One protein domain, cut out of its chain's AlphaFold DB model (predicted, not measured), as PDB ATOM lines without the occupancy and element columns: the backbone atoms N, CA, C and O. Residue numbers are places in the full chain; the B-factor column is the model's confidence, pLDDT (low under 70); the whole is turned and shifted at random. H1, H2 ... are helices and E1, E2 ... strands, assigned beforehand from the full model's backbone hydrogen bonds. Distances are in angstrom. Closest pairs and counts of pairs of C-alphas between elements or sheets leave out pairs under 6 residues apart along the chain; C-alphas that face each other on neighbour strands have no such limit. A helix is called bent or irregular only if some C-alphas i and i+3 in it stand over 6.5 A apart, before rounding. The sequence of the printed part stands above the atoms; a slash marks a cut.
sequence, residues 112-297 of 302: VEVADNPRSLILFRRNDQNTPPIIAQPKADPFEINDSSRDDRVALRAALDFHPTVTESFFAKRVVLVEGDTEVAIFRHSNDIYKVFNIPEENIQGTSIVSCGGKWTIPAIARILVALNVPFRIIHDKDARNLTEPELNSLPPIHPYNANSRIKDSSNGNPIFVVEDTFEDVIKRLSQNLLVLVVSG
ATOM      1  N   VAL A 112     223.718 284.587 266.262       85.25
ATOM      2  CA  VAL A 112     224.656 285.653 266.608       85.25
ATOM      3  C   VAL A 112     224.540 286.813 265.607       85.25
ATOM      4  O   VAL A 112     224.488 286.609 264.394       85.25
ATOM      5  N   GLU A 113     224.455 288.047 266.107       79.69
ATOM      6  CA  GLU A 113     224.467 289.290 265.322       79.69
ATOM      7  C   GLU A 113     225.476 290.251 265.940       79.69
ATOM      8  O   GLU A 113     225.226 290.796 267.012       79.69
ATOM      9  N   VAL A 114     226.615 290.454 265.281       79.06
ATOM     10  CA  VAL A 114     227.671 291.330 265.814       79.06
ATOM     11  C   VAL A 114     227.805 292.624 265.023       79.06
ATOM     12  O   VAL A 114     228.252 293.614 265.584       79.06
ATOM     13  N   ALA A 115     227.383 292.667 263.757       77.19
ATOM     14  CA  ALA A 115     227.544 293.867 262.936       77.19
ATOM     15  C   ALA A 115     226.608 295.010 263.362       77.19
ATOM     16  O   ALA A 115     227.034 296.162 263.410       77.19
ATOM     17  N   ASP A 116     225.345 294.700 263.672       78.81
ATOM     18  CA  ASP A 116     224.346 295.731 263.985       78.81
ATOM     19  C   ASP A 116     224.333 296.149 265.462       78.81
ATOM     20  O   ASP A 116     224.127 297.321 265.770       78.81
ATOM     21  N   ASN A 117     224.522 295.203 266.389       81.69
ATOM     22  CA  ASN A 117     224.520 295.486 267.826       81.69
ATOM     23  C   ASN A 117     225.524 294.599 268.589       81.69
ATOM     24  O   ASN A 117     225.115 293.661 269.283       81.69
ATOM     25  N   PRO A 118     226.831 294.917 268.520       83.56
ATOM     26  CA  PRO A 118     227.882 294.175 269.219       83.56
ATOM     27  C   PRO A 118     227.626 294.020 270.725       83.56
ATOM     28  O   PRO A 118     227.945 292.992 271.315       83.56
ATOM     29  N   ARG A 119     226.998 295.020 271.359       86.44
ATOM     30  CA  ARG A 119     226.719 295.038 272.806       86.44
ATOM     31  C   ARG A 119     225.707 293.981 273.244       86.44
ATOM     32  O   ARG A 119     225.648 293.655 274.429       86.44
ATOM     33  N   SER A 120     224.888 293.487 272.316       86.69
ATOM     34  CA  SER A 120     223.909 292.433 272.597       86.69
ATOM     35  C   SER A 120     224.555 291.066 272.828       86.69
ATOM     36  O   SER A 120     223.928 290.193 273.425       86.69
ATOM     37  N   LEU A 121     225.810 290.886 272.402       89.56
ATOM     38  CA  LEU A 121     226.525 289.629 272.536       89.56
ATOM     39  C   LEU A 121     227.225 289.534 273.896       89.56
ATOM     40  O   LEU A 121     228.038 290.386 274.256       89.56
ATOM     41  N   ILE A 122     226.940 288.455 274.621       91.38
ATOM     42  CA  ILE A 122     227.615 288.090 275.867       91.38
ATOM     43  C   ILE A 122     228.194 286.694 275.676       91.38
ATOM     44  O   ILE A 122     227.456 285.728 275.487       91.38
ATOM     45  N   LEU A 123     229.518 286.591 275.717       89.88
ATOM     46  CA  LEU A 123     230.230 285.332 275.567       89.88
ATOM     47  C   LEU A 123     230.544 284.741 276.942       89.88
ATOM     48  O   LEU A 123     231.219 285.373 277.756       89.88
ATOM     49  N   PHE A 124     230.103 283.504 277.164       88.88
ATOM     50  CA  PHE A 124     230.447 282.705 278.337       88.88
ATOM     51  C   PHE A 124     231.472 281.639 277.944       88.88
ATOM     52  O   PHE A 124     231.209 280.816 277.070       88.88
ATOM     53  N   ARG A 125     232.636 281.630 278.599       83.81
ATOM     54  CA  ARG A 125     233.674 280.605 278.409       83.81
ATOM     55  C   ARG A 125     234.000 279.919 279.724       83.81
ATOM     56  O   ARG A 125     234.157 280.571 280.755       83.81
ATOM     57  N   ARG A 126     234.129 278.595 279.690       80.12
ATOM     58  CA  ARG A 126     234.579 277.822 280.850       80.12
ATOM     59  C   ARG A 126     236.048 278.135 281.127       80.12
ATOM     60  O   ARG A 126     236.839 278.207 280.192       80.12
ATOM     61  N   ASN A 127     236.399 278.314 282.399       78.06
ATOM     62  CA  ASN A 127     237.793 278.315 282.821       78.06
ATOM     63  C   ASN A 127     238.182 276.890 283.243       78.06
ATOM     64  O   ASN A 127     237.439 276.240 283.982       78.06
ATOM     65  N   ASP A 128     239.338 276.410 282.791       72.38
ATOM     66  CA  ASP A 128     239.821 275.047 283.047       72.38
ATOM     67  C   ASP A 128     240.209 274.819 284.527       72.38
ATOM     68  O   ASP A 128     240.426 273.689 284.953       72.38
ATOM     69  N   GLN A 129     240.237 275.879 285.345       73.31
ATOM     70  CA  GLN A 129     240.699 275.861 286.742       73.31
ATOM     71  C   GLN A 129     239.583 275.808 287.804       73.31
ATOM     72  O   GLN A 129     239.808 276.178 288.953       73.31
ATOM     73  N   ASN A 130     238.370 275.362 287.456       67.38
ATOM     74  CA  ASN A 130     237.241 275.277 288.401       67.38
ATOM     75  C   ASN A 130     236.819 276.635 289.020       67.38
ATOM     76  O   ASN A 130     236.184 276.688 290.072       67.38
ATOM     77  N   THR A 131     237.166 277.744 288.367       76.25
ATOM     78  CA  THR A 131     236.762 279.106 288.744       76.25
ATOM     79  C   THR A 131     235.479 279.519 288.004       76.25
ATOM     80  O   THR A 131     235.066 278.823 287.070       76.25
ATOM     81  N   PRO A 132     234.870 280.677 288.337       79.38
ATOM     82  CA  PRO A 132     233.761 281.225 287.560       79.38
ATOM     83  C   PRO A 132     234.088 281.331 286.061       79.38
ATOM     84  O   PRO A 132     235.261 281.507 285.702       79.38
ATOM     85  N   PRO A 133     233.073 281.222 285.183       82.88
ATOM     86  CA  PRO A 133     233.265 281.356 283.747       82.88
ATOM     87  C   PRO A 133     233.792 282.748 283.392       82.88
ATOM     88  O   PRO A 133     233.446 283.750 284.020       82.88
ATOM     89  N   ILE A 134     234.609 282.809 282.347       84.88
ATOM     90  CA  ILE A 134     235.059 284.062 281.751       84.88
ATOM     91  C   ILE A 134     233.874 284.641 280.981       84.88
ATOM     92  O   ILE A 134     233.384 284.024 280.032       84.88
ATOM     93  N   ILE A 135     233.427 285.825 281.391       89.62
ATOM     94  CA  ILE A 135     232.349 286.570 280.737       89.62
ATOM     95  C   ILE A 135     232.978 287.704 279.938       89.62
ATOM     96  O   ILE A 135     233.751 288.495 280.480       89.62
ATOM     97  N   ALA A 136     232.636 287.796 278.657       89.56
ATOM     98  CA  ALA A 136     233.045 288.905 277.814       89.56
ATOM     99  C   ALA A 136     231.842 289.521 277.105       89.56
ATOM    100  O   ALA A 136     231.054 288.829 276.468       89.56
ATOM    101  N   GLN A 137     231.718 290.838 277.221       90.62
ATOM    102  CA  GLN A 137     230.694 291.631 276.558       90.62
ATOM    103  C   GLN A 137     231.336 292.940 276.082       90.62
ATOM    104  O   GLN A 137     232.032 293.584 276.881       90.62
ATOM    105  N   PRO A 138     231.096 293.376 274.834       87.69
ATOM    106  CA  PRO A 138     231.595 294.657 274.358       87.69
ATOM    107  C   PRO A 138     231.026 295.808 275.201       87.69
ATOM    108  O   PRO A 138     229.813 296.005 275.284       87.69
ATOM    109  N   LYS A 139     231.911 296.580 275.846       85.50
ATOM    110  CA  LYS A 139     231.527 297.730 276.693       85.50
ATOM    111  C   LYS A 139     231.166 298.982 275.900       85.50
ATOM    112  O   LYS A 139     230.509 299.866 276.444       85.50
ATOM    113  N   ALA A 140     231.596 299.052 274.648       84.94
ATOM    114  CA  ALA A 140     231.344 300.113 273.684       84.94
ATOM    115  C   ALA A 140     231.183 299.474 272.300       84.94
ATOM    116  O   ALA A 140     231.497 298.292 272.132       84.94
ATOM    117  N   ASP A 141     230.679 300.231 271.328       83.62
ATOM    118  CA  ASP A 141     230.691 299.777 269.944       83.62
ATOM    119  C   ASP A 141     232.141 299.842 269.411       83.62
ATOM    120  O   ASP A 141     232.734 300.924 269.367       83.62
ATOM    121  N   PRO A 142     232.751 298.707 269.023       80.75
ATOM    122  CA  PRO A 142     234.121 298.669 268.512       80.75
ATOM    123  C   PRO A 142     234.306 299.424 267.187       80.75
ATOM    124  O   PRO A 142     235.442 299.621 266.755       80.75
ATOM    125  N   PHE A 143     233.212 299.856 266.551       81.19
ATOM    126  CA  PHE A 143     233.207 300.602 265.300       81.19
ATOM    127  C   PHE A 143     232.755 302.061 265.450       81.19
ATOM    128  O   PHE A 143     232.393 302.666 264.447       81.19
ATOM    129  N   GLU A 144     232.753 302.651 266.645       72.44
ATOM    130  CA  GLU A 144     232.440 304.085 266.839       72.44
ATOM    131  C   GLU A 144     233.678 305.002 266.830       72.44
ATOM    132  O   GLU A 144     233.560 306.210 266.999       72.44
ATOM    133  N   ILE A 145     234.876 304.448 266.643       63.19
ATOM    134  CA  ILE A 145     236.130 305.132 266.987       63.19
ATOM    135  C   ILE A 145     236.536 306.201 265.935       63.19
ATOM    136  O   ILE A 145     237.156 307.196 266.311       63.19
ATOM    137  N   ASN A 146     236.197 306.055 264.636       60.50
ATOM    138  CA  ASN A 146     236.658 306.949 263.544       60.50
ATOM    139  C   ASN A 146     235.778 306.848 262.268       60.50
ATOM    140  O   ASN A 146     235.105 305.851 262.081       60.50
ATOM    141  N   ASP A 147     235.859 307.766 261.293       58.47
ATOM    142  CA  ASP A 147     235.125 307.613 260.007       58.47
ATOM    143  C   ASP A 147     235.467 306.311 259.246       58.47
ATOM    144  O   ASP A 147     234.603 305.691 258.624       58.47
ATOM    145  N   SER A 148     236.710 305.829 259.364       61.28
ATOM    146  CA  SER A 148     237.172 304.577 258.746       61.28
ATOM    147  C   SER A 148     236.531 303.312 259.335       61.28
ATOM    148  O   SER A 148     236.636 302.242 258.734       61.28
ATOM    149  N   SER A 149     235.889 303.394 260.508       63.84
ATOM    150  CA  SER A 149     235.230 302.244 261.140       63.84
ATOM    151  C   SER A 149     233.848 301.951 260.554       63.84
ATOM    152  O   SER A 149     233.329 300.847 260.736       63.84
ATOM    153  N   ARG A 150     233.260 302.897 259.809       66.94
ATOM    154  CA  ARG A 150     232.035 302.647 259.042       66.94
ATOM    155  C   ARG A 150     232.288 301.635 257.925       66.94
ATOM    156  O   ARG A 150     231.487 300.717 257.758       66.94
ATOM    157  N   ASP A 151     233.424 301.757 257.242       73.25
ATOM    158  CA  ASP A 151     233.858 300.799 256.221       73.25
ATOM    159  C   ASP A 151     234.180 299.437 256.845       73.25
ATOM    160  O   ASP A 151     233.760 298.410 256.314       73.25
ATOM    161  N   ASP A 152     234.819 299.418 258.022       73.19
ATOM    162  CA  ASP A 152     235.069 298.178 258.770       73.19
ATOM    163  C   ASP A 152     233.746 297.470 259.124       73.19
ATOM    164  O   ASP A 152     233.641 296.252 258.997       73.19
ATOM    165  N   ARG A 153     232.699 298.209 259.522       78.81
ATOM    166  CA  ARG A 153     231.378 297.623 259.813       78.81
ATOM    167  C   ARG A 153     230.730 297.019 258.568       78.81
ATOM    168  O   ARG A 153     230.118 295.954 258.653       78.81
ATOM    169  N   VAL A 154     230.853 297.683 257.417       78.75
ATOM    170  CA  VAL A 154     230.362 297.157 256.134       78.75
ATOM    171  C   VAL A 154     231.133 295.896 255.743       78.75
ATOM    172  O   VAL A 154     230.509 294.899 255.379       78.75
ATOM    173  N   ALA A 155     232.459 295.901 255.894       75.38
ATOM    174  CA  ALA A 155     233.305 294.739 255.645       75.38
ATOM    175  C   ALA A 155     232.950 293.568 256.574       75.38
ATOM    176  O   ALA A 155     232.778 292.448 256.098       75.38
ATOM    177  N   LEU A 156     232.744 293.816 257.876       77.69
ATOM    178  CA  LEU A 156     232.283 292.790 258.815       77.69
ATOM    179  C   LEU A 156     230.932 292.217 258.391       77.69
ATOM    180  O   LEU A 156     230.743 291.006 258.440       77.69
ATOM    181  N   ARG A 157     229.982 293.071 257.995       79.69
ATOM    182  CA  ARG A 157     228.655 292.620 257.564       79.69
ATOM    183  C   ARG A 157     228.763 291.683 256.367       79.69
ATOM    184  O   ARG A 157     228.208 290.591 256.414       79.69
ATOM    185  N   ALA A 158     229.539 292.078 255.359       69.50
ATOM    186  CA  ALA A 158     229.827 291.221 254.218       69.50
ATOM    187  C   ALA A 158     230.455 289.894 254.679       69.50
ATOM    188  O   ALA A 158     229.961 288.827 254.333       69.50
ATOM    189  N   ALA A 159     231.471 289.938 255.543       73.25
ATOM    190  CA  ALA A 159     232.126 288.739 256.063       73.25
ATOM    191  C   ALA A 159     231.155 287.786 256.777       73.25
ATOM    192  O   ALA A 159     231.195 286.583 256.543       73.25
ATOM    193  N   LEU A 160     230.264 288.313 257.619       74.12
ATOM    194  CA  LEU A 160     229.261 287.527 258.342       74.12
ATOM    195  C   LEU A 160     228.195 286.933 257.411       74.12
ATOM    196  O   LEU A 160     227.702 285.835 257.676       74.12
ATOM    197  N   ASP A 161     227.850 287.636 256.331       67.75
ATOM    198  CA  ASP A 161     226.899 287.153 255.328       67.75
ATOM    199  C   ASP A 161     227.491 286.005 254.487       67.75
ATOM    200  O   ASP A 161     226.767 285.066 254.139       67.75
ATOM    201  N   PHE A 162     228.798 286.046 254.197       59.28
ATOM    202  CA  PHE A 162     229.480 285.061 253.347       59.28
ATOM    203  C   PHE A 162     230.142 283.903 254.117       59.28
ATOM    204  O   PHE A 162     230.189 282.786 253.601       59.28
ATOM    205  N   HIS A 163     230.601 284.119 255.356       68.06
ATOM    206  CA  HIS A 163     231.424 283.159 256.102       68.06
ATOM    207  C   HIS A 163     230.933 282.945 257.552       68.06
ATOM    208  O   HIS A 163     231.349 283.650 258.477       68.06
ATOM    209  N   PRO A 164     230.113 281.902 257.804       68.12
ATOM    210  CA  PRO A 164     229.689 281.508 259.155       68.12
ATOM    211  C   PRO A 164     230.852 281.154 260.098       68.12
ATOM    212  O   PRO A 164     230.701 281.185 261.315       68.12
ATOM    213  N   THR A 165     232.034 280.855 259.557       73.62
ATOM    214  CA  THR A 165     233.253 280.563 260.326       73.62
ATOM    215  C   THR A 165     233.702 281.737 261.201       73.62
ATOM    216  O   THR A 165     234.336 281.529 262.236       73.62
ATOM    217  N   VAL A 166     233.338 282.976 260.845       78.19
ATOM    218  CA  VAL A 166     233.611 284.155 261.678       78.19
ATOM    219  C   VAL A 166     232.848 284.073 262.998       78.19
ATOM    220  O   VAL A 166     233.423 284.339 264.049       78.19
ATOM    221  N   THR A 167     231.579 283.658 262.988       78.25
ATOM    222  CA  THR A 167     230.805 283.505 264.230       78.25
ATOM    223  C   THR A 167     231.188 282.241 264.993       78.25
ATOM    224  O   THR A 167     231.175 282.263 266.223       78.25
ATOM    225  N   GLU A 168     231.616 281.176 264.307       77.50
ATOM    226  CA  GLU A 168     232.219 279.995 264.950       77.50
ATOM    227  C   GLU A 168     233.460 280.360 265.774       77.50
ATOM    228  O   GLU A 168     233.671 279.809 266.855       77.50
ATOM    229  N   SER A 169     234.246 281.341 265.315       81.75
ATOM    230  CA  SER A 169     235.456 281.792 266.011       81.75
ATOM    231  C   SER A 169     235.198 282.285 267.439       81.75
ATOM    232  O   SER A 169     236.062 282.144 268.302       81.75
ATOM    233  N   PHE A 170     233.992 282.784 267.732       82.00
ATOM    234  CA  PHE A 170     233.625 283.230 269.078       82.00
ATOM    235  C   PHE A 170     233.532 282.073 270.078       82.00
ATOM    236  O   PHE A 170     233.693 282.290 271.278       82.00
ATOM    237  N   PHE A 171     233.305 280.849 269.598       77.31
ATOM    238  CA  PHE A 171     233.194 279.646 270.422       77.31
ATOM    239  C   PHE A 171     234.510 278.856 270.510       77.31
ATOM    240  O   PHE A 171     234.601 277.891 271.271       77.31
ATOM    241  N   ALA A 172     235.539 279.247 269.754       82.25
ATOM    242  CA  ALA A 172     236.800 278.524 269.673       82.25
ATOM    243  C   ALA A 172     237.700 278.761 270.899       82.25
ATOM    244  O   ALA A 172     237.717 279.845 271.488       82.25
ATOM    245  N   LYS A 173     238.527 277.764 271.254       79.75
ATOM    246  CA  LYS A 173     239.575 277.948 272.279       79.75
ATOM    247  C   LYS A 173     240.714 278.822 271.754       79.75
ATOM    248  O   LYS A 173     241.315 279.578 272.515       79.75
ATOM    249  N   ARG A 174     241.029 278.695 270.462       85.69
ATOM    250  CA  ARG A 174     242.067 279.457 269.761       85.69
ATOM    251  C   ARG A 174     241.539 279.893 268.402       85.69
ATOM    252  O   ARG A 174     240.909 279.100 267.711       85.69
ATOM    253  N   VAL A 175     241.834 281.129 268.012       91.44
ATOM    254  CA  VAL A 175     241.437 281.679 266.711       91.44
ATOM    255  C   VAL A 175     242.679 282.080 265.925       91.44
ATOM    256  O   VAL A 175     243.579 282.732 266.461       91.44
ATOM    257  N   VAL A 176     242.726 281.698 264.652       91.81
ATOM    258  CA  VAL A 176     243.723 282.175 263.689       91.81
ATOM    259  C   VAL A 176     242.978 282.831 262.536       91.81
ATOM    260  O   VAL A 176     242.199 282.170 261.854       91.81
ATOM    261  N   LEU A 177     243.195 284.128 262.349       92.75
ATOM    262  CA  LEU A 177     242.687 284.876 261.207       92.75
ATOM    263  C   LEU A 177     243.659 284.718 260.046       92.75
ATOM    264  O   LEU A 177     244.858 284.946 260.221       92.75
ATOM    265  N   VAL A 178     243.133 284.341 258.889       91.81
ATOM    266  CA  VAL A 178     243.883 284.226 257.639       91.81
ATOM    267  C   VAL A 178     243.193 285.031 256.549       91.81
ATOM    268  O   VAL A 178     242.004 285.338 256.653       91.81
ATOM    269  N   GLU A 179     243.933 285.391 255.507       88.31
ATOM    270  CA  GLU A 179     243.398 286.214 254.429       88.31
ATOM    271  C   GLU A 179     242.259 285.521 253.673       88.31
ATOM    272  O   GLU A 179     241.175 286.102 253.562       88.31
ATOM    273  N   GLY A 180     242.458 284.281 253.218       88.00
ATOM    274  CA  GLY A 180     241.494 283.591 252.371       88.00
ATOM    275  C   GLY A 180     241.401 282.082 252.583       88.00
ATOM    276  O   GLY A 180     241.897 281.490 253.544       88.00
ATOM    277  N   ASP A 181     240.685 281.446 251.657       86.06
ATOM    278  CA  ASP A 181     240.389 280.013 251.716       86.06
ATOM    279  C   ASP A 181     241.611 279.149 251.365       86.06
ATOM    280  O   ASP A 181     241.671 277.986 251.773       86.06
ATOM    281  N   THR A 182     242.602 279.714 250.665       85.44
ATOM    282  CA  THR A 182     243.881 279.058 250.367       85.44
ATOM    283  C   THR A 182     244.590 278.663 251.662       85.44
ATOM    284  O   THR A 182     244.926 277.493 251.855       85.44
ATOM    285  N   GLU A 183     244.739 279.597 252.601       86.75
ATOM    286  CA  GLU A 183     245.379 279.347 253.894       86.75
ATOM    287  C   GLU A 183     244.562 278.360 254.727       86.75
ATOM    288  O   GLU A 183     245.119 277.447 255.341       86.75
ATOM    289  N   VAL A 184     243.231 278.498 254.711       86.62
ATOM    290  CA  VAL A 184     242.334 277.548 255.381       86.62
ATOM    291  C   VAL A 184     242.558 276.132 254.859       86.62
ATOM    292  O   VAL A 184     242.665 275.208 255.665       86.62
ATOM    293  N   ALA A 185     242.642 275.944 253.542       83.81
ATOM    294  CA  ALA A 185     242.868 274.636 252.940       83.81
ATOM    295  C   ALA A 185     244.216 274.050 253.377       83.81
ATOM    296  O   ALA A 185     244.270 272.891 253.785       83.81
ATOM    297  N   ILE A 186     245.281 274.856 253.376       82.00
ATOM    298  CA  ILE A 186     246.607 274.420 253.826       82.00
ATOM    299  C   ILE A 186     246.538 273.953 255.272       82.00
ATOM    300  O   ILE A 186     246.860 272.807 255.552       82.00
ATOM    301  N   PHE A 187     246.084 274.809 256.190       80.69
ATOM    302  CA  PHE A 187     246.057 274.467 257.608       80.69
ATOM    303  C   PHE A 187     245.098 273.306 257.918       80.69
ATOM    304  O   PHE A 187     245.365 272.513 258.810       80.69
ATOM    305  N   ARG A 188     244.007 273.130 257.163       76.19
ATOM    306  CA  ARG A 188     243.109 271.974 257.346       76.19
ATOM    307  C   ARG A 188     243.678 270.664 256.807       76.19
ATOM    308  O   ARG A 188     243.360 269.610 257.349       76.19
ATOM    309  N   HIS A 189     244.493 270.707 255.758       70.50
ATOM    310  CA  HIS A 189     245.073 269.511 255.140       70.50
ATOM    311  C   HIS A 189     246.460 269.154 255.672       70.50
ATOM    312  O   HIS A 189     247.062 268.177 255.235       70.50
ATOM    313  N   SER A 190     246.969 269.900 256.644       65.25
ATOM    314  CA  SER A 190     248.364 269.832 257.037       65.25
ATOM    315  C   SER A 190     248.654 268.979 258.270       65.25
ATOM    316  O   SER A 190     249.537 269.308 259.061       65.25
ATOM    317  N   ASN A 191     248.001 267.820 258.400       65.94
ATOM    318  CA  ASN A 191     248.393 266.817 259.403       65.94
ATOM    319  C   ASN A 191     249.898 266.515 259.355       65.94
ATOM    320  O   ASN A 191     250.524 266.324 260.396       65.94
ATOM    321  N   ASP A 192     250.495 266.540 258.164       65.31
ATOM    322  CA  ASP A 192     251.932 266.343 257.991       65.31
ATOM    323  C   ASP A 192     252.754 267.543 258.484       65.31
ATOM    324  O   ASP A 192     253.776 267.349 259.135       65.31
ATOM    325  N   ILE A 193     252.279 268.782 258.293       67.19
ATOM    326  CA  ILE A 193     252.932 269.980 258.854       67.19
ATOM    327  C   ILE A 193     252.877 269.927 260.382       67.19
ATOM    328  O   ILE A 193     253.885 270.153 261.048       67.19
ATOM    329  N   TYR A 194     251.729 269.575 260.960       73.94
ATOM    330  CA  TYR A 194     251.580 269.506 262.411       73.94
ATOM    331  C   TYR A 194     252.482 268.444 263.051       73.94
ATOM    332  O   TYR A 194     253.059 268.704 264.108       73.94
ATOM    333  N   LYS A 195     252.672 267.295 262.386       70.81
ATOM    334  CA  LYS A 195     253.636 266.265 262.806       70.81
ATOM    335  C   LYS A 195     255.076 266.769 262.743       70.81
ATOM    336  O   LYS A 195     255.818 266.568 263.699       70.81
ATOM    337  N   VAL A 196     255.456 267.455 261.662       70.94
ATOM    338  CA  VAL A 196     256.807 268.029 261.498       70.94
ATOM    339  C   VAL A 196     257.131 269.021 262.617       70.94
ATOM    340  O   VAL A 196     258.240 269.010 263.146       70.94
ATOM    341  N   PHE A 197     256.162 269.842 263.023       72.81
ATOM    342  CA  PHE A 197     256.336 270.822 264.099       72.81
ATOM    343  C   PHE A 197     255.993 270.290 265.500       72.81
ATOM    344  O   PHE A 197     256.004 271.062 266.458       72.81
ATOM    345  N   ASN A 198     255.705 268.990 265.633       78.69
ATOM    346  CA  ASN A 198     255.352 268.328 266.891       78.69
ATOM    347  C   ASN A 198     254.230 269.051 267.669       78.69
ATOM    348  O   ASN A 198     254.307 269.246 268.885       78.69
ATOM    349  N   ILE A 199     253.196 269.505 266.951       78.50
ATOM    350  CA  ILE A 199     252.060 270.225 267.535       78.50
ATOM    351  C   ILE A 199     251.044 269.203 268.076       78.50
ATOM    352  O   ILE A 199     250.576 268.361 267.309       78.50
ATOM    353  N   PRO A 200     250.653 269.276 269.367       80.50
ATOM    354  CA  PRO A 200     249.661 268.371 269.944       80.50
ATOM    355  C   PRO A 200     248.309 268.438 269.226       80.50
ATOM    356  O   PRO A 200     247.803 269.527 268.947       80.50
ATOM    357  N   GLU A 201     247.677 267.287 269.004       79.94
ATOM    358  CA  GLU A 201     246.399 267.196 268.284       79.94
ATOM    359  C   GLU A 201     245.268 267.982 268.970       79.94
ATOM    360  O   GLU A 201     244.476 268.658 268.313       79.94
ATOM    361  N   GLU A 202     245.254 268.001 270.304       79.38
ATOM    362  CA  GLU A 202     244.334 268.815 271.111       79.38
ATOM    363  C   GLU A 202     244.412 270.316 270.787       79.38
ATOM    364  O   GLU A 202     243.417 271.046 270.873       79.38
ATOM    365  N   ASN A 203     245.595 270.795 270.388       79.38
ATOM    366  CA  ASN A 203     245.782 272.186 270.019       79.38
ATOM    367  C   ASN A 203     245.169 272.470 268.657       79.38
ATOM    368  O   ASN A 203     244.603 273.546 268.481       79.38
ATOM    369  N   ILE A 204     245.212 271.503 267.743       78.44
ATOM    370  CA  ILE A 204     244.616 271.589 266.409       78.44
ATOM    371  C   ILE A 204     243.089 271.568 266.527       78.44
ATOM    372  O   ILE A 204     242.430 272.492 266.060       78.44
ATOM    373  N   GLN A 205     242.526 270.583 267.235       79.19
ATOM    374  CA  GLN A 205     241.073 270.428 267.398       79.19
ATOM    375  C   GLN A 205     240.421 271.623 268.116       79.19
ATOM    376  O   GLN A 205     239.270 271.959 267.857       79.19
ATOM    377  N   GLY A 206     241.157 272.288 269.015       78.88
ATOM    378  CA  GLY A 206     240.702 273.501 269.698       78.88
ATOM    379  C   GLY A 206     240.924 274.810 268.928       78.88
ATOM    380  O   GLY A 206     240.630 275.873 269.485       78.88
ATOM    381  N   THR A 207     241.478 274.767 267.712       85.00
ATOM    382  CA  THR A 207     241.803 275.960 266.913       85.00
ATOM    383  C   THR A 207     240.852 276.112 265.732       85.00
ATOM    384  O   THR A 207     240.759 275.239 264.875       85.00
ATOM    385  N   SER A 208     240.200 277.269 265.639       88.25
ATOM    386  CA  SER A 208     239.436 277.677 264.461       88.25
ATOM    387  C   SER A 208     240.288 278.576 263.569       88.25
ATOM    388  O   SER A 208     240.712 279.656 263.987       88.25
ATOM    389  N   ILE A 209     240.515 278.134 262.333       89.44
ATOM    390  CA  ILE A 209     241.114 278.957 261.276       89.44
ATOM    391  C   ILE A 209     239.974 279.646 260.525       89.44
ATOM    392  O   ILE A 209     239.073 278.981 260.005       89.44
ATOM    393  N   VAL A 210     240.007 280.973 260.498       89.62
ATOM    394  CA  VAL A 210     238.938 281.824 259.975       89.62
ATOM    395  C   VAL A 210     239.450 282.543 258.737       89.62
ATOM    396  O   VAL A 210     240.301 283.423 258.846       89.62
ATOM    397  N   SER A 211     238.906 282.179 257.577       90.19
ATOM    398  CA  SER A 211     239.050 282.963 256.347       90.19
ATOM    399  C   SER A 211     238.346 284.302 256.528       90.19
ATOM    400  O   SER A 211     237.161 284.345 256.872       90.19
ATOM    401  N   CYS A 212     239.081 285.393 256.334       87.88
ATOM    402  CA  CYS A 212     238.531 286.741 256.386       87.88
ATOM    403  C   CYS A 212     237.957 287.196 255.034       87.88
ATOM    404  O   CYS A 212     237.375 288.276 254.964       87.88
ATOM    405  N   GLY A 213     238.075 286.394 253.970       84.56
ATOM    406  CA  GLY A 213     237.590 286.765 252.637       84.56
ATOM    407  C   GLY A 213     238.331 287.972 252.051       84.56
ATOM    408  O   GLY A 213     237.750 288.755 251.302       84.56
ATOM    409  N   GLY A 214     239.596 288.149 252.435       85.88
ATOM    410  CA  GLY A 214     240.468 289.230 252.000       85.88
ATOM    411  C   GLY A 214     241.047 290.055 253.149       85.88
ATOM    412  O   GLY A 214     240.466 290.211 254.231       85.88
ATOM    413  N   LYS A 215     242.206 290.654 252.875       87.56
ATOM    414  CA  LYS A 215     243.006 291.406 253.846       87.56
ATOM    415  C   LYS A 215     242.287 292.581 254.507       87.56
ATOM    416  O   LYS A 215     242.477 292.852 255.690       87.56
ATOM    417  N   TRP A 216     241.425 293.265 253.756       86.94
ATOM    418  CA  TRP A 216     240.676 294.437 254.223       86.94
ATOM    419  C   TRP A 216     239.616 294.119 255.281       86.94
ATOM    420  O   TRP A 216     239.199 295.011 256.017       86.94
ATOM    421  N   THR A 217     239.212 292.857 255.396       88.62
ATOM    422  CA  THR A 217     238.215 292.405 256.370       88.62
ATOM    423  C   THR A 217     238.848 292.008 257.705       88.62
ATOM    424  O   THR A 217     238.189 292.066 258.746       88.62
ATOM    425  N   ILE A 218     240.139 291.650 257.704       90.75
ATOM    426  CA  ILE A 218     240.884 291.241 258.905       90.75
ATOM    427  C   ILE A 218     240.739 292.273 260.037       90.75
ATOM    428  O   ILE A 218     240.395 291.858 261.148       90.75
ATOM    429  N   PRO A 219     240.910 293.597 259.810       90.12
ATOM    430  CA  PRO A 219     240.764 294.580 260.878       90.12
ATOM    431  C   PRO A 219     239.381 294.577 261.526       90.12
ATOM    432  O   PRO A 219     239.264 294.715 262.744       90.12
ATOM    433  N   ALA A 220     238.329 294.387 260.729       88.38
ATOM    434  CA  ALA A 220     236.963 294.401 261.221       88.38
ATOM    435  C   ALA A 220     236.682 293.214 262.157       88.38
ATOM    436  O   ALA A 220     236.105 293.390 263.232       88.38
ATOM    437  N   ILE A 221     237.151 292.017 261.786       89.88
ATOM    438  CA  ILE A 221     237.031 290.812 262.618       89.88
ATOM    439  C   ILE A 221     237.924 290.929 263.863       89.88
ATOM    440  O   ILE A 221     237.472 290.647 264.972       89.88
ATOM    441  N   ALA A 222     239.160 291.415 263.710       91.00
ATOM    442  CA  ALA A 222     240.098 291.617 264.814       91.00
ATOM    443  C   ALA A 222     239.525 292.547 265.898       91.00
ATOM    444  O   ALA A 222     239.545 292.191 267.077       91.00
ATOM    445  N   ARG A 223     238.924 293.687 265.520       89.12
ATOM    446  CA  ARG A 223     238.277 294.615 266.471       89.12
ATOM    447  C   ARG A 223     237.184 293.938 267.298       89.12
ATOM    448  O   ARG A 223     237.090 294.183 268.502       89.12
ATOM    449  N   ILE A 224     236.376 293.074 266.680       88.25
ATOM    450  CA  ILE A 224     235.350 292.302 267.391       88.25
ATOM    451  C   ILE A 224     235.972 291.324 268.381       88.25
ATOM    452  O   ILE A 224     235.539 291.268 269.532       88.25
ATOM    453  N   LEU A 225     236.987 290.567 267.962       90.12
ATOM    454  CA  LEU A 225     237.651 289.600 268.836       90.12
ATOM    455  C   LEU A 225     238.311 290.291 270.033       90.12
ATOM    456  O   LEU A 225     238.175 289.809 271.158       90.12
ATOM    457  N   VAL A 226     238.920 291.462 269.825       90.31
ATOM    458  CA  VAL A 226     239.427 292.319 270.908       90.31
ATOM    459  C   VAL A 226     238.293 292.746 271.846       90.31
ATOM    460  O   VAL A 226     238.414 292.584 273.061       90.31
ATOM    461  N   ALA A 227     237.171 293.239 271.312       88.69
ATOM    462  CA  ALA A 227     236.027 293.677 272.118       88.69
ATOM    463  C   ALA A 227     235.381 292.539 272.931       88.69
ATOM    464  O   ALA A 227     234.840 292.778 274.012       88.69
ATOM    465  N   LEU A 228     235.465 291.304 272.431       87.56
ATOM    466  CA  LEU A 228     235.000 290.081 273.089       87.56
ATOM    467  C   LEU A 228     236.093 289.382 273.913       87.56
ATOM    468  O   LEU A 228     235.863 288.295 274.449       87.56
ATOM    469  N   ASN A 229     237.279 289.985 274.040       88.25
ATOM    470  CA  ASN A 229     238.427 289.418 274.747       88.25
ATOM    471  C   ASN A 229     238.753 287.972 274.306       88.25
ATOM    472  O   ASN A 229     239.098 287.107 275.120       88.25
ATOM    473  N   VAL A 230     238.559 287.669 273.023       88.00
ATOM    474  CA  VAL A 230     238.877 286.370 272.428       88.00
ATOM    475  C   VAL A 230     240.337 286.420 271.983       88.00
ATOM    476  O   VAL A 230     240.677 287.302 271.204       88.00
ATOM    477  N   PRO A 231     241.219 285.524 272.463       87.81
ATOM    478  CA  PRO A 231     242.612 285.506 272.037       87.81
ATOM    479  C   PRO A 231     242.723 284.985 270.602       87.81
ATOM    480  O   PRO A 231     242.188 283.921 270.274       87.81
ATOM    481  N   PHE A 232     243.461 285.704 269.761       92.81
ATOM    482  CA  PHE A 232     243.631 285.342 268.359       92.81
ATOM    483  C   PHE A 232     245.041 285.633 267.853       92.81
ATOM    484  O   PHE A 232     245.839 286.307 268.500       92.81
ATOM    485  N   ARG A 233     245.362 285.070 266.692       94.19
ATOM    486  CA  ARG A 233     246.575 285.365 265.924       94.19
ATOM    487  C   ARG A 233     246.169 285.739 264.512       94.19
ATOM    488  O   ARG A 233     245.160 285.235 264.027       94.19
ATOM    489  N   ILE A 234     246.945 286.595 263.865       93.44
ATOM    490  CA  ILE A 234     246.710 286.991 262.474       93.44
ATOM    491  C   ILE A 234     247.855 286.469 261.623       93.44
ATOM    492  O   ILE A 234     249.015 286.607 262.010       93.44
ATOM    493  N   ILE A 235     247.528 285.890 260.476       91.88
ATOM    494  CA  ILE A 235     248.484 285.490 259.458       91.88
ATOM    495  C   ILE A 235     248.044 286.112 258.129       91.88
ATOM    496  O   ILE A 235     246.912 285.898 257.704       91.88
ATOM    497  N   HIS A 236     248.903 286.917 257.506       90.12
ATOM    498  CA  HIS A 236     248.596 287.567 256.229       90.12
ATOM    499  C   HIS A 236     249.861 287.838 255.408       90.12
ATOM    500  O   HIS A 236     250.973 287.841 255.945       90.12
ATOM    501  N   ASP A 237     249.681 288.134 254.126       88.00
ATOM    502  CA  ASP A 237     250.781 288.443 253.215       88.00
ATOM    503  C   ASP A 237     251.245 289.895 253.359       88.00
ATOM    504  O   ASP A 237     250.495 290.788 253.775       88.00
ATOM    505  N   LYS A 238     252.514 290.164 253.048       85.19
ATOM    506  CA  LYS A 238     253.072 291.522 253.116       85.19
ATOM    507  C   LYS A 238     252.604 292.390 251.953       85.19
ATOM    508  O   LYS A 238     252.412 293.589 252.152       85.19
ATOM    509  N   ASP A 239     252.411 291.806 250.771       81.00
ATOM    510  CA  ASP A 239     252.049 292.492 249.519       81.00
ATOM    511  C   ASP A 239     252.995 293.642 249.128       81.00
ATOM    512  O   ASP A 239     252.565 294.682 248.631       81.00
ATOM    513  N   ALA A 240     254.300 293.475 249.369       77.75
ATOM    514  CA  ALA A 240     255.329 294.478 249.053       77.75
ATOM    515  C   ALA A 240     256.226 294.083 247.864       77.75
ATOM    516  O   ALA A 240     257.286 294.672 247.650       77.75
ATOM    517  N   ARG A 241     255.853 293.042 247.113       72.50
ATOM    518  CA  ARG A 241     256.743 292.426 246.128       72.50
ATOM    519  C   ARG A 241     257.083 293.392 244.992       72.50
ATOM    520  O   ARG A 241     256.191 293.949 244.364       72.50
ATOM    521  N   ASN A 242     258.377 293.504 244.686       69.50
ATOM    522  CA  ASN A 242     258.940 294.364 243.636       69.50
ATOM    523  C   ASN A 242     258.688 295.870 243.821       69.50
ATOM    524  O   ASN A 242     258.788 296.612 242.850       69.50
ATOM    525  N   LEU A 243     258.374 296.316 245.040       75.00
ATOM    526  CA  LEU A 243     258.155 297.727 245.346       75.00
ATOM    527  C   LEU A 243     259.298 298.259 246.207       75.00
ATOM    528  O   LEU A 243     259.688 297.652 247.205       75.00
ATOM    529  N   THR A 244     259.832 299.409 245.819       77.69
ATOM    530  CA  THR A 244     260.803 300.162 246.612       77.69
ATOM    531  C   THR A 244     260.095 301.014 247.674       77.69
ATOM    532  O   THR A 244     258.928 301.375 247.528       77.69
ATOM    533  N   GLU A 245     260.795 301.375 248.755       73.81
ATOM    534  CA  GLU A 245     260.261 302.248 249.820       73.81
ATOM    535  C   GLU A 245     259.546 303.528 249.327       73.81
ATOM    536  O   GLU A 245     258.472 303.835 249.852       73.81
ATOM    537  N   PRO A 246     260.049 304.278 248.322       75.38
ATOM    538  CA  PRO A 246     259.326 305.434 247.792       75.38
ATOM    539  C   PRO A 246     258.041 305.059 247.036       75.38
ATOM    540  O   PRO A 246     257.057 305.792 247.127       75.38
ATOM    541  N   GLU A 247     258.010 303.922 246.338       76.62
ATOM    542  CA  GLU A 247     256.818 303.456 245.615       76.62
ATOM    543  C   GLU A 247     255.711 303.036 246.585       76.62
ATOM    544  O   GLU A 247     254.547 303.370 246.353       76.62
ATOM    545  N   LEU A 248     256.071 302.412 247.716       77.19
ATOM    546  CA  LEU A 248     255.133 302.023 248.777       77.19
ATOM    547  C   LEU A 248     254.343 303.221 249.328       77.19
ATOM    548  O   LEU A 248     253.149 303.101 249.595       77.19
ATOM    549  N   ASN A 249     254.977 304.391 249.429       75.88
ATOM    550  CA  ASN A 249     254.329 305.620 249.903       75.88
ATOM    551  C   ASN A 249     253.379 306.255 248.871       75.88
ATOM    552  O   ASN A 249     252.572 307.110 249.230       75.88
ATOM    553  N   SER A 250     253.473 305.854 247.601       81.38
ATOM    554  CA  SER A 250     252.643 306.361 246.497       81.38
ATOM    555  C   SER A 250     251.487 305.431 246.114       81.38
ATOM    556  O   SER A 250     250.731 305.726 245.187       81.38
ATOM    557  N   LEU A 251     251.345 304.300 246.813       81.56
ATOM    558  CA  LEU A 251     250.335 303.299 246.497       81.56
ATOM    559  C   LEU A 251     248.910 303.834 246.694       81.56
ATOM    560  O   LEU A 251     248.644 304.575 247.646       81.56
ATOM    561  N   PRO A 252     247.954 303.408 245.847       80.75
ATOM    562  CA  PRO A 252     246.563 303.792 246.015       80.75
ATOM    563  C   PRO A 252     246.032 303.314 247.378       80.75
ATOM    564  O   PRO A 252     246.414 302.234 247.839       80.75
ATOM    565  N   PRO A 253     245.098 304.046 248.016       77.00
ATOM    566  CA  PRO A 253     244.600 303.703 249.351       77.00
ATOM    567  C   PRO A 253     244.069 302.268 249.492       77.00
ATOM    568  O   PRO A 253     244.206 301.676 250.552       77.00
ATOM    569  N   ILE A 254     243.511 301.696 248.419       79.69
ATOM    570  CA  ILE A 254     242.905 300.349 248.385       79.69
ATOM    571  C   ILE A 254     243.956 299.236 248.168       79.69
ATOM    572  O   ILE A 254     243.638 298.048 248.234       79.69
ATOM    573  N   HIS A 255     245.228 299.579 247.945       83.69
ATOM    574  CA  HIS A 255     246.279 298.584 247.737       83.69
ATOM    575  C   HIS A 255     246.445 297.660 248.965       83.69
ATOM    576  O   HIS A 255     246.557 298.178 250.078       83.69
ATOM    577  N   PRO A 256     246.541 296.324 248.802       82.44
ATOM    578  CA  PRO A 256     246.649 295.370 249.917       82.44
ATOM    579  C   PRO A 256     247.778 295.669 250.917       82.44
ATOM    580  O   PRO A 256     247.625 295.462 252.120       82.44
ATOM    581  N   TYR A 257     248.897 296.238 250.459       84.12
ATOM    582  CA  TYR A 257     249.974 296.714 251.341       84.12
ATOM    583  C   TYR A 257     249.486 297.701 252.419       84.12
ATOM    584  O   TYR A 257     249.875 297.603 253.582       84.12
ATOM    585  N   ASN A 258     248.583 298.618 252.065       85.50
ATOM    586  CA  ASN A 258     248.069 299.635 252.984       85.50
ATOM    587  C   ASN A 258     247.141 299.048 254.058       85.50
ATOM    588  O   ASN A 258     246.921 299.677 255.092       85.50
ATOM    589  N   ALA A 259     246.639 297.824 253.875       86.12
ATOM    590  CA  ALA A 259     245.891 297.125 254.912       86.12
ATOM    591  C   ALA A 259     246.792 296.659 256.076       86.12
ATOM    592  O   ALA A 259     246.296 296.507 257.192       86.12
ATOM    593  N   ASN A 260     248.109 296.497 255.867       87.62
ATOM    594  CA  ASN A 260     249.055 296.041 256.899       87.62
ATOM    595  C   ASN A 260     249.039 296.930 258.152       87.62
ATOM    596  O   ASN A 260     249.035 296.430 259.278       87.62
ATOM    597  N   SER A 261     249.012 298.254 257.968       87.25
ATOM    598  CA  SER A 261     248.964 299.208 259.082       87.25
ATOM    599  C   SER A 261     247.655 299.079 259.863       87.25
ATOM    600  O   SER A 261     247.678 298.946 261.085       87.25
ATOM    601  N   ARG A 262     246.516 298.987 259.164       87.50
ATOM    602  CA  ARG A 262     245.193 298.802 259.788       87.50
ATOM    603  C   ARG A 262     245.093 297.485 260.560       87.50
ATOM    604  O   ARG A 262     244.476 297.444 261.626       87.50
ATOM    605  N   ILE A 263     245.687 296.408 260.046       89.38
ATOM    606  CA  ILE A 263     245.753 295.111 260.737       89.38
ATOM    607  C   ILE A 263     246.556 295.245 262.034       89.38
ATOM    608  O   ILE A 263     246.115 294.787 263.089       89.38
ATOM    609  N   LYS A 264     247.701 295.933 261.984       89.19
ATOM    610  CA  LYS A 264     248.520 296.188 263.170       89.19
ATOM    611  C   LYS A 264     247.741 296.941 264.247       89.19
ATOM    612  O   LYS A 264     247.708 296.484 265.389       89.19
ATOM    613  N   ASP A 265     247.054 298.015 263.874       89.19
ATOM    614  CA  ASP A 265     246.294 298.848 264.813       89.19
ATOM    615  C   ASP A 265     245.101 298.102 265.433       89.19
ATOM    616  O   ASP A 265     244.819 298.229 266.623       89.19
ATOM    617  N   SER A 266     244.408 297.282 264.641       87.25
ATOM    618  CA  SER A 266     243.234 296.516 265.090       87.25
ATOM    619  C   SER A 266     243.567 295.277 265.929       87.25
ATOM    620  O   SER A 266     242.696 294.777 266.641       87.25
ATOM    621  N   SER A 267     244.813 294.792 265.894       87.19
ATOM    622  CA  SER A 267     245.248 293.609 266.653       87.19
ATOM    623  C   SER A 267     245.306 293.822 268.170       87.19
ATOM    624  O   SER A 267     245.272 292.850 268.925       87.19
ATOM    625  N   ASN A 268     245.413 295.074 268.635       87.31
ATOM    626  CA  ASN A 268     245.580 295.436 270.049       87.31
ATOM    627  C   ASN A 268     246.673 294.611 270.773       87.31
ATOM    628  O   ASN A 268     246.476 294.137 271.892       87.31
ATOM    629  N   GLY A 269     247.808 294.381 270.103       85.25
ATOM    630  CA  GLY A 269     248.949 293.635 270.650       85.25
ATOM    631  C   GLY A 269     248.859 292.109 270.520       85.25
ATOM    632  O   GLY A 269     249.768 291.414 270.973       85.25
ATOM    633  N   ASN A 270     247.805 291.571 269.894       90.88
ATOM    634  CA  ASN A 270     247.763 290.153 269.535       90.88
ATOM    635  C   ASN A 270     248.838 289.828 268.474       90.88
ATOM    636  O   ASN A 270     249.144 290.682 267.639       90.88
ATOM    637  N   PRO A 271     249.416 288.609 268.468       92.06
ATOM    638  CA  PRO A 271     250.499 288.270 267.547       92.06
ATOM    639  C   PRO A 271     250.072 288.305 266.075       92.06
ATOM    640  O   PRO A 271     249.049 287.723 265.700       92.06
ATOM    641  N   ILE A 272     250.911 288.926 265.245       91.75
ATOM    642  CA  ILE A 272     250.761 289.002 263.788       91.75
ATOM    643  C   ILE A 272     251.965 288.314 263.148       91.75
ATOM    644  O   ILE A 272     253.108 288.612 263.496       91.75
ATOM    645  N   PHE A 273     251.700 287.420 262.204       90.19
ATOM    646  CA  PHE A 273     252.702 286.745 261.394       90.19
ATOM    647  C   PHE A 273     252.522 287.189 259.948       90.19
ATOM    648  O   PHE A 273     251.467 286.979 259.354       90.19
ATOM    649  N   VAL A 274     253.551 287.829 259.405       87.12
ATOM    650  CA  VAL A 274     253.531 288.349 258.040       87.12
ATOM    651  C   VAL A 274     254.364 287.434 257.158       87.12
ATOM    652  O   VAL A 274     255.514 287.140 257.490       87.12
ATOM    653  N   VAL A 275     253.796 286.988 256.043       84.06
ATOM    654  CA  VAL A 275     254.541 286.268 255.005       84.06
ATOM    655  C   VAL A 275     255.156 287.290 254.054       84.06
ATOM    656  O   VAL A 275     254.461 288.153 253.532       84.06
ATOM    657  N   GLU A 276     256.480 287.241 253.889       75.44
ATOM    658  CA  GLU A 276     257.234 288.233 253.102       75.44
ATOM    659  C   GLU A 276     256.892 288.205 251.602       75.44
ATOM    660  O   GLU A 276     256.824 289.260 250.972       75.44
ATOM    661  N   ASP A 277     256.649 287.012 251.051       74.12
ATOM    662  CA  ASP A 277     256.121 286.809 249.697       74.12
ATOM    663  C   ASP A 277     254.586 286.616 249.766       74.12
ATOM    664  O   ASP A 277     253.919 287.317 250.525       74.12
ATOM    665  N   THR A 278     254.022 285.672 249.005       72.19
ATOM    666  CA  THR A 278     252.649 285.181 249.204       72.19
ATOM    667  C   THR A 278     252.656 283.760 249.750       72.19
ATOM    668  O   THR A 278     253.638 283.017 249.576       72.19
ATOM    669  N   PHE A 279     251.561 283.339 250.380       71.31
ATOM    670  CA  PHE A 279     251.412 281.956 250.840       71.31
ATOM    671  C   PHE A 279     251.619 280.932 249.716       71.31
ATOM    672  O   PHE A 279     252.297 279.919 249.916       71.31
ATOM    673  N   GLU A 280     251.113 281.191 248.507       71.38
ATOM    674  CA  GLU A 280     251.271 280.284 247.366       71.38
ATOM    675  C   GLU A 280     252.726 280.141 246.930       71.38
ATOM    676  O   GLU A 280     253.137 279.061 246.502       71.38
ATOM    677  N   ASP A 281     253.520 281.204 247.034       69.69
ATOM    678  CA  ASP A 281     254.937 281.154 246.694       69.69
ATOM    679  C   ASP A 281     255.737 280.352 247.715       69.69
ATOM    680  O   ASP A 281     256.611 279.565 247.335       69.69
ATOM    681  N   VAL A 282     255.405 280.487 249.002       69.06
ATOM    682  CA  VAL A 282     255.982 279.646 250.057       69.06
ATOM    683  C   VAL A 282     255.665 278.178 249.782       69.06
ATOM    684  O   VAL A 282     256.572 277.345 249.806       69.06
ATOM    685  N   ILE A 283     254.420 277.852 249.424       67.94
ATOM    686  CA  ILE A 283     254.029 276.480 249.071       67.94
ATOM    687  C   ILE A 283     254.742 276.002 247.814       67.94
ATOM    688  O   ILE A 283     255.213 274.873 247.796       67.94
ATOM    689  N   LYS A 284     254.834 276.814 246.756       66.31
ATOM    690  CA  LYS A 284     255.537 276.431 245.522       66.31
ATOM    691  C   LYS A 284     257.007 276.142 245.785       66.31
ATOM    692  O   LYS A 284     257.535 275.184 245.237       66.31
ATOM    693  N   ARG A 285     257.668 276.920 246.646       63.50
ATOM    694  CA  ARG A 285     259.055 276.649 247.050       63.50
ATOM    695  C   ARG A 285     259.161 275.395 247.905       63.50
ATOM    696  O   ARG A 285     260.061 274.593 247.687       63.50
ATOM    697  N   LEU A 286     258.240 275.197 248.848       62.97
ATOM    698  CA  LEU A 286     258.203 273.990 249.673       62.97
ATOM    699  C   LEU A 286     257.929 272.747 248.830       62.97
ATOM    700  O   LEU A 286     258.620 271.755 249.007       62.97
ATOM    701  N   SER A 287     256.992 272.805 247.884       58.97
ATOM    702  CA  SER A 287     256.671 271.703 246.982       58.97
ATOM    703  C   SER A 287     257.782 271.463 245.975       58.97
ATOM    704  O   SER A 287     258.073 270.309 245.721       58.97
ATOM    705  N   GLN A 288     258.468 272.492 245.467       53.12
ATOM    706  CA  GLN A 288     259.672 272.324 244.650       53.12
ATOM    707  C   GLN A 288     260.817 271.711 245.451       53.12
ATOM    708  O   GLN A 288     261.481 270.824 244.938       53.12
ATOM    709  N   ASN A 289     261.019 272.098 246.711       47.56
ATOM    710  CA  ASN A 289     262.015 271.470 247.576       47.56
ATOM    711  C   ASN A 289     261.621 270.037 247.962       47.56
ATOM    712  O   ASN A 289     262.491 269.176 248.036       47.56
ATOM    713  N   LEU A 290     260.325 269.753 248.137       39.00
ATOM    714  CA  LEU A 290     259.805 268.401 248.344       39.00
ATOM    715  C   LEU A 290     259.939 267.558 247.070       39.00
ATOM    716  O   LEU A 290     260.319 266.402 247.150       39.00
ATOM    717  N   LEU A 291     259.679 268.129 245.891       32.31
ATOM    718  CA  LEU A 291     259.822 267.463 244.598       32.31
ATOM    719  C   LEU A 291     261.299 267.247 244.276       32.31
ATOM    720  O   LEU A 291     261.652 266.198 243.768       32.31
ATOM    721  N   VAL A 292     262.179 268.186 244.626       33.16
ATOM    722  CA  VAL A 292     263.629 268.003 244.551       33.16
ATOM    723  C   VAL A 292     264.056 266.919 245.530       33.16
ATOM    724  O   VAL A 292     264.813 266.059 245.113       33.16
ATOM    725  N   LEU A 293     263.529 266.855 246.757       30.08
ATOM    726  CA  LEU A 293     263.772 265.746 247.695       30.08
ATOM    727  C   LEU A 293     263.226 264.399 247.187       30.08
ATOM    728  O   LEU A 293     263.877 263.382 247.381       30.08
ATOM    729  N   VAL A 294     262.088 264.373 246.487       34.75
ATOM    730  CA  VAL A 294     261.499 263.152 245.899       34.75
ATOM    731  C   VAL A 294     262.223 262.732 244.611       34.75
ATOM    732  O   VAL A 294     262.360 261.545 244.342       34.75
ATOM    733  N   VAL A 295     262.746 263.679 243.829       34.41
ATOM    734  CA  VAL A 295     263.494 263.419 242.583       34.41
ATOM    735  C   VAL A 295     264.982 263.149 242.857       34.41
ATOM    736  O   VAL A 295     265.617 262.421 242.097       34.41
ATOM    737  N   SER A 296     265.542 263.663 243.958       32.22
ATOM    738  CA  SER A 296     266.886 263.301 244.448       32.22
ATOM    739  C   SER A 296     266.880 262.131 245.441       32.22
ATOM    740  O   SER A 296     267.917 261.508 245.661       32.22
ATOM    741  N   GLY A 297     265.708 261.758 245.957       33.28
ATOM    742  CA  GLY A 297     265.452 260.563 246.757       33.28
ATOM    743  C   GLY A 297     265.202 259.334 245.892       33.28
ATOM    744  O   GLY A 297     264.125 258.742 245.915       33.28
TER     745      GLY A 297
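What this domain is: This is residues 112 to 297 of the 302 residues of a protein of Leptospira mayottensis 200901116 (UniProt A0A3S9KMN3). A small, twisted sheet of four parallel strands stands in the middle of three layers, helices on both faces of a sheet: H2, H6 and H8 on one face, H3 on the other. H1 crosses H6 on the side away from the sheet, the small hairpin E1 and E2 lies past the end of H2, and H9 leaves the body as an arm: residues 284 to 297, of which 284 to 296 belong to H9, stick out. The printed part has 186 residues, with nine named helices and six named strands in the order E1, E2, H1, H2, E3, H3, H4, H5, E4, H6, E5, H7, H8, E6, H9. The sheet's order is E4, E3, E5, E6, and the class is mixed, helices and strands. The whole is compact, with a radius of gyration of the C-alphas of 18.3 A and spans of 58 by 49 by 27 A.

How they stand to each other: The sheet has edge strands E4, residues 207 to 211, and E6, residues 272 to 275, and inner strands E3, residues 174 to 178, and E5, residues 232 to 237. It is only just strongly twisted, its C-alphas lying up to 4.1 A off its best plane. Within hydrogen-bond range are N 210 and O 176 at 2.8 A for E4 and E3, N 177 and O 233 at 2.8 A for E3 and E5, and N 273 and O 234 at 2.8 A for E5 and E6. H6, residues 215 to 227, is on the sheet over E3 and E5 at a height of 9.5 A, and runs along the strands at 6 degrees to E3 on the local plane. E4, H6 and E5 form a split strand-helix-strand unit, two parallel strands joined through a helix with E3 between them, and its crossover is right-handed. H2, residues 165 to 171, lies on the same face over E4, at a height of 8.2 A. H3, residues 181 to 189, lies on the opposite face over E4, at a height of 8.8 A, with the C-alphas of Asp 181 and Ser 211 closest at 5.7 A. H8, residues 256 to 266, touches H6 at a shallow tilt of 4 degrees, the same way, closest at the C-alphas of Pro 219 and Ile 263, 5.0 A. H1, residues 148 to 162, is about perpendicular to H6 at 84 degrees and touches its residues 216 to 221 alone, closest at the C-alphas of Asp 152 and Ala 220, 4.9 A. H1 and H2 only just touch, only at the corner, with 3 pairs of C-alphas within 8 A, the closest being Leu 160 and Val 166 at 6.4 A. H9, residues 279 to 296, only grazes the sheet, with residues 279 to 282. H4, residues 191 to 196, meets H3 only through their link and is near H5, residues 201 to 205. E3, the helices H3, H4 and H5, and E4 form a strand-helix-strand unit, two parallel neighbour strands with helices between. E5, H7, residues 245 to 248, H8 and E6 form another, with a right-handed crossover. The hairpin of E1, residues 123 to 125, and E2, residues 134 to 136, is antiparallel, with N 123 and O 136 at 2.8 A. Every O i to N i+4 pair is within hydrogen-bond range in H1, H3, H4, H5 and H9; the counts are 7 of 9 in H6, 4 of 7 in H8 and 1 of 3 in H2, where 4 of 4 O i to N i+3 pairs are in range, while H7 is too short for an i+4 pair.

Where its parts are: E1 begins at C-alpha 123, (230.230, 285.332, 275.567). H9 is the longest helix, 25.1 A, and ends at C-alpha 296, (266.886, 263.301, 244.448). H1 measures 21.7 A, H6 19.7 A, E5 17.0 A and H8 15.6 A. H6 is irregular, but only just: C-alphas 216 and 219 are 6.7 A apart.

The domain as a whole: The C-alphas farthest apart, of Ser 120 and Ser 296, are 59.1 A apart. The printed part has no cut, and the link from E2 to H1, 11 residues, is long. The mean pLDDT of the printed part is 78.3, and 34 residues are under 70, among them 145 to 150, 161 to 164, 190 to 193 and 281 to 297.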